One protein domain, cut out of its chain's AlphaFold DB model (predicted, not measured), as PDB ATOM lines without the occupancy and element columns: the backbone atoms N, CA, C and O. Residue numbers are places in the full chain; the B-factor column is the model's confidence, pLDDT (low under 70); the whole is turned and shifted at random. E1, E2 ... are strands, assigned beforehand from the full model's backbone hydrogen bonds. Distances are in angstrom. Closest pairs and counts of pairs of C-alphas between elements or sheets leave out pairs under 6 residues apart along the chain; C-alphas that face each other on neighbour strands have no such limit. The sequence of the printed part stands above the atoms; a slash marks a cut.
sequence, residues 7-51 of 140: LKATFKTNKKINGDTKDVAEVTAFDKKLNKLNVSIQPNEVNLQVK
ATOM      1  N   LEU A   7      76.003  99.074  60.420       93.88
ATOM      2  CA  LEU A   7      75.386  99.680  61.596       93.88
ATOM      3  C   LEU A   7      74.079 100.324  61.139       93.88
ATOM      4  O   LEU A   7      74.067 101.073  60.162       93.88
ATOM      5  N   LYS A   8      72.971 100.004  61.805       92.88
ATOM      6  CA  LYS A   8      71.646 100.532  61.466       92.88
ATOM      7  C   LYS A   8      71.003 101.172  62.685       92.88
ATOM      8  O   LYS A   8      71.023 100.592  63.765       92.88
ATOM      9  N   ALA A   9      70.389 102.325  62.465       92.19
ATOM     10  CA  ALA A   9      69.485 102.988  63.390       92.19
ATOM     11  C   ALA A   9      68.189 103.289  62.629       92.19
ATOM     12  O   ALA A   9      68.231 103.728  61.478       92.19
ATOM     13  N   THR A  10      67.043 102.999  63.232       87.88
ATOM     14  CA  THR A  10      65.728 103.124  62.588       87.88
ATOM     15  C   THR A  10      64.798 103.959  63.446       87.88
ATOM     16  O   THR A  10      64.787 103.797  64.665       87.88
ATOM     17  N   PHE A  11      63.983 104.798  62.807       85.88
ATOM     18  CA  PHE A  11      62.887 105.490  63.479       85.88
ATOM     19  C   PHE A  11      61.953 104.475  64.150       85.88
ATOM     20  O   PHE A  11      61.543 103.491  63.532       85.88
ATOM     21  N   LYS A  12      61.614 104.719  65.416       73.75
ATOM     22  CA  LYS A  12      60.729 103.883  66.239       73.75
ATOM     23  C   LYS A  12      59.270 103.978  65.785       73.75
ATOM     24  O   LYS A  12      58.484 103.072  66.051       73.75
ATOM     25  N   THR A  13      58.889 105.063  65.104       68.06
ATOM     26  CA  THR A  13      57.510 105.277  64.645       68.06
ATOM     27  C   THR A  13      57.204 104.535  63.339       68.06
ATOM     28  O   THR A  13      57.918 104.657  62.349       68.06
ATOM     29  N   ASN A  14      56.092 103.798  63.326       60.88
ATOM     30  CA  ASN A  14      55.517 103.145  62.144       60.88
ATOM     31  C   ASN A  14      54.410 103.986  61.477       60.88
ATOM     32  O   ASN A  14      53.701 103.500  60.593       60.88
ATOM     33  N   LYS A  15      54.218 105.236  61.918       65.38
ATOM     34  CA  LYS A  15      53.221 106.151  61.356       65.38
ATOM     35  C   LYS A  15      53.774 106.846  60.114       65.38
ATOM     36  O   LYS A  15      54.966 107.137  60.038       65.38
ATOM     37  N   LYS A  16      52.889 107.168  59.163       66.69
ATOM     38  CA  LYS A  16      53.216 108.086  58.063       66.69
ATOM     39  C   LYS A  16      53.732 109.406  58.649       66.69
ATOM     40  O   LYS A  16      53.086 109.982  59.525       66.69
ATOM     41  N   ILE A  17      54.898 109.850  58.186       71.56
ATOM     42  CA  ILE A  17      55.495 111.129  58.573       71.56
ATOM     43  C   ILE A  17      54.922 112.196  57.637       71.56
ATOM     44  O   ILE A  17      55.254 112.217  56.456       71.56
ATOM     45  N   ASN A  18      54.048 113.055  58.164       68.19
ATOM     46  CA  ASN A  18      53.390 114.132  57.406       68.19
ATOM     47  C   ASN A  18      53.962 115.528  57.730       68.19
ATOM     48  O   ASN A  18      53.389 116.535  57.331       68.19
ATOM     49  N   GLY A  19      55.062 115.598  58.481       74.69
ATOM     50  CA  GLY A  19      55.730 116.838  58.865       74.69
ATOM     51  C   GLY A  19      57.102 116.560  59.470       74.69
ATOM     52  O   GLY A  19      57.466 115.400  59.679       74.69
ATOM     53  N   ASP A  20      57.854 117.619  59.751       84.12
ATOM     54  CA  ASP A  20      59.167 117.521  60.386       84.12
ATOM     55  C   ASP A  20      59.100 116.717  61.686       84.12
ATOM     56  O   ASP A  20      58.254 116.954  62.550       84.12
ATOM     57  N   THR A  21      60.022 115.770  61.846       87.00
ATOM     58  CA  THR A  21      60.076 114.938  63.047       87.00
ATOM     59  C   THR A  21      61.505 114.631  63.461       87.00
ATOM     60  O   THR A  21      62.445 114.641  62.661       87.00
ATOM     61  N   LYS A  22      61.661 114.344  64.752       89.38
ATOM     62  CA  LYS A  22      62.910 113.916  65.375       89.38
ATOM     63  C   LYS A  22      62.671 112.619  66.131       89.38
ATOM     64  O   LYS A  22      61.560 112.380  66.598       89.38
ATOM     65  N   ASP A  23      63.705 111.803  66.244       89.81
ATOM     66  CA  ASP A  23      63.667 110.565  67.018       89.81
ATOM     67  C   ASP A  23      65.053 110.236  67.574       89.81
ATOM     68  O   ASP A  23      66.066 110.734  67.080       89.81
ATOM     69  N   VAL A  24      65.093 109.388  68.595       92.00
ATOM     70  CA  VAL A  24      66.323 108.832  69.160       92.00
ATOM     71  C   VAL A  24      66.295 107.328  68.946       92.00
ATOM     72  O   VAL A  24      65.418 106.625  69.464       92.00
ATOM     73  N   ALA A  25      67.258 106.834  68.174       93.00
ATOM     74  CA  ALA A  25      67.312 105.445  67.750       93.00
ATOM     75  C   ALA A  25      68.565 104.746  68.272       93.00
ATOM     76  O   ALA A  25      69.673 105.277  68.181       93.00
ATOM     77  N   GLU A  26      68.375 103.524  68.768       93.56
ATOM     78  CA  GLU A  26      69.474 102.638  69.135       93.56
ATOM     79  C   GLU A  26      70.200 102.137  67.883       93.56
ATOM     80  O   GLU A  26      69.577 101.757  66.883       93.56
ATOM     81  N   VAL A  27      71.527 102.102  67.944       94.38
ATOM     82  CA  VAL A  27      72.372 101.579  66.873       94.38
ATOM     83  C   VAL A  27      72.521 100.071  67.050       94.38
ATOM     84  O   VAL A  27      72.951  99.591  68.093       94.38
ATOM     85  N   THR A  28      72.198  99.304  66.010       94.56
ATOM     86  CA  THR A  28      72.367  97.845  65.983       94.56
ATOM     87  C   THR A  28      73.358  97.434  64.898       94.56
ATOM     88  O   THR A  28      73.274  97.901  63.761       94.56
ATOM     89  N   ALA A  29      74.283  96.532  65.236       94.88
ATOM     90  CA  ALA A  29      75.256  95.972  64.304       94.88
ATOM     91  C   ALA A  29      74.756  94.685  63.639       94.88
ATOM     92  O   ALA A  29      74.135  93.835  64.282       94.88
ATOM     93  N   PHE A  30      75.085  94.529  62.359       95.50
ATOM     94  CA  PHE A  30      74.737  93.368  61.550       95.50
ATOM     95  C   PHE A  30      75.930  92.875  60.722       95.50
ATOM     96  O   PHE A  30      76.759  93.674  60.273       95.50
ATOM     97  N   ASP A  31      76.000  91.563  60.488       95.12
ATOM     98  CA  ASP A  31      76.948  90.962  59.540       95.12
ATOM     99  C   ASP A  31      76.485  91.122  58.074       95.12
ATOM    100  O   ASP A  31      75.419  91.672  57.780       95.12
ATOM    101  N   LYS A  32      77.280  90.612  57.124       94.69
ATOM    102  CA  LYS A  32      76.967  90.666  55.680       94.69
ATOM    103  C   LYS A  32      75.669  89.941  55.299       94.69
ATOM    104  O   LYS A  32      75.122  90.206  54.234       94.69
ATOM    105  N   LYS A  33      75.191  89.019  56.138       94.81
ATOM    106  CA  LYS A  33      73.950  88.256  55.954       94.81
ATOM    107  C   LYS A  33      72.773  88.878  56.717       94.81
ATOM    108  O   LYS A  33      71.707  88.274  56.754       94.81
ATOM    109  N   LEU A  34      72.950  90.074  57.289       92.56
ATOM    110  CA  LEU A  34      71.973  90.783  58.121       92.56
ATOM    111  C   LEU A  34      71.607  90.056  59.426       92.56
ATOM    112  O   LEU A  34      70.550  90.318  60.000       92.56
ATOM    113  N   ASN A  35      72.486  89.198  59.949       94.25
ATOM    114  CA  ASN A  35      72.317  88.664  61.298       94.25
ATOM    115  C   ASN A  35      72.718  89.723  62.324       94.25
ATOM    116  O   ASN A  35      73.767  90.355  62.181       94.25
ATOM    117  N   LYS A  36      71.903  89.900  63.372       93.62
ATOM    118  CA  LYS A  36      72.220  90.810  64.479       93.62
ATOM    119  C   LYS A  36      73.463  90.312  65.218       93.62
ATOM    120  O   LYS A  36      73.527  89.154  65.627       93.62
ATOM    121  N   LEU A  37      74.424  91.205  65.416       94.00
ATOM    122  CA  LEU A  37      75.646  90.939  66.165       94.00
ATOM    123  C   LEU A  37      75.502  91.443  67.603       94.00
ATOM    124  O   LEU A  37      74.956  92.521  67.841       94.00
ATOM    125  N   ASN A  38      76.001  90.664  68.562       92.56
ATOM    126  CA  ASN A  38      76.075  91.067  69.965       92.56
ATOM    127  C   ASN A  38      77.432  91.734  70.231       92.56
ATOM    128  O   ASN A  38      78.425  91.050  70.474       92.56
ATOM    129  N   VAL A  39      77.480  93.059  70.110       91.56
ATOM    130  CA  VAL A  39      78.694  93.875  70.257       91.56
ATOM    131  C   VAL A  39      78.388  95.131  71.069       91.56
ATOM    132  O   VAL A  39      77.246  95.585  71.109       91.56
ATOM    133  N   SER A  40      79.414  95.702  71.700       92.12
ATOM    134  CA  SER A  40      79.307  97.003  72.365       92.12
ATOM    135  C   SER A  40      79.461  98.130  71.342       92.12
ATOM    136  O   SER A  40      80.372  98.088  70.515       92.12
ATOM    137  N   ILE A  41      78.577  99.127  71.388       91.31
ATOM    138  CA  ILE A  41      78.545 100.265  70.461       91.31
ATOM    139  C   ILE A  41      78.514 101.549  71.292       91.31
ATOM    140  O   ILE A  41      77.697 101.678  72.203       91.31
ATOM    141  N   GLN A  42      79.404 102.496  70.986       92.50
ATOM    142  CA  GLN A  42      79.469 103.803  71.642       92.50
ATOM    143  C   GLN A  42      79.571 104.918  70.580       92.50
ATOM    144  O   GLN A  42      80.550 104.927  69.832       92.50
ATOM    145  N   PRO A  43      78.603 105.852  70.501       92.44
ATOM    146  CA  PRO A  43      77.359 105.911  71.278       92.44
ATOM    147  C   PRO A  43      76.368 104.813  70.860       92.44
ATOM    148  O   PRO A  43      76.292 104.444  69.690       92.44
ATOM    149  N   ASN A  44      75.600 104.291  71.820       91.62
ATOM    150  CA  ASN A  44      74.570 103.281  71.557       91.62
ATOM    151  C   ASN A  44      73.284 103.883  70.970       91.62
ATOM    152  O   ASN A  44      72.463 103.141  70.439       91.62
ATOM    153  N   GLU A  45      73.125 105.207  71.027       93.25
ATOM    154  CA  GLU A  45      71.985 105.942  70.489       93.25
ATOM    155  C   GLU A  45      72.431 107.111  69.610       93.25
ATOM    156  O   GLU A  45      73.471 107.734  69.834       93.25
ATOM    157  N   VAL A  46      71.609 107.428  68.610       94.06
ATOM    158  CA  VAL A  46      71.803 108.572  67.717       94.06
ATOM    159  C   VAL A  46      70.505 109.354  67.547       94.06
ATOM    160  O   VAL A  46      69.410 108.790  67.552       94.06
ATOM    161  N   ASN A  47      70.638 110.668  67.357       93.31
ATOM    162  CA  ASN A  47      69.521 111.538  67.008       93.31
ATOM    163  C   ASN A  47      69.252 111.446  65.507       93.31
ATOM    164  O   ASN A  47      70.136 111.710  64.690       93.31
ATOM    165  N   LEU A  48      68.019 111.117  65.147       90.31
ATOM    166  CA  LEU A  48      67.531 111.126  63.780       90.31
ATOM    167  C   LEU A  48      66.633 112.347  63.567       90.31
ATOM    168  O   LEU A  48      65.819 112.695  64.423       90.31
ATOM    169  N   GLN A  49      66.754 112.989  62.408       88.94
ATOM    170  CA  GLN A  49      65.894 114.095  61.997       88.94
ATOM    171  C   GLN A  49      65.439 113.875  60.558       88.94
ATOM    172  O   GLN A  49      66.255 113.609  59.679       88.94
ATOM    173  N   VAL A  50      64.138 114.020  60.324       85.62
ATOM    174  CA  VAL A  50      63.541 114.032  58.988       85.62
ATOM    175  C   VAL A  50      62.842 115.367  58.811       85.62
ATOM    176  O   VAL A  50      62.062 115.778  59.671       85.62
ATOM    177  N   LYS A  51      63.145 116.037  57.699       82.25
ATOM    178  CA  LYS A  51      62.423 117.223  57.252       82.25
ATOM    179  C   LYS A  51      61.487 116.833  56.123       82.25
ATOM    180  O   LYS A  51      61.899 116.105  55.220       82.25
TER     181      LYS A  51
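What this domain is: This is residues 7 to 51 of the 140 residues of the protein "YbbR-like family protein" of Staphylococcus aureus (UniProt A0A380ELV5). There is little regular structure here: E1 and E3 make a two-stranded antiparallel ribbon, and E1 runs on into E2, beyond which residues 31 to 44 loop back to E3. Residues 7 to 20 make another long unnamed stretch. Of 45 printed residues, 15 are in the named strands E1, E2, E3, in that order; the class is all strand, with no named helix. The whole is loose, radius of gyration 12.5 A, and elongated, 34 by 22 by 13 A.

How they stand to each other: Start at residues 7 to 8, paired antiparallel with residues 28 to 29 of E2, residues 28 to 30, which pairs with no named strand. E1, residues 21 to 26, runs on into E2 at 62 degrees; they meet only through their link. E3, residues 45 to 50, is antiparallel to E1 at 155 degrees; C-alphas 26 and 45 face each other at 4.4 A, and N 23 and O 48 are within hydrogen-bond range at 2.9 A. E2 and E3 are apart.

Where its parts are: Find C-alpha 21 at (60.076, 114.938, 63.047), where E1 begins, 16.6 A long. E2 spans 6.7 A. E3 spans 16.4 A, ending at C-alpha 50, (63.541, 114.032, 58.988).

The domain as a whole: The farthest C-alphas, Asn 18 and Val 39, are 34.9 A apart. The printed part has no cut; E2 to E3 is a long link. Look for pLDDT under 70 at residues 13 to 16 and 18.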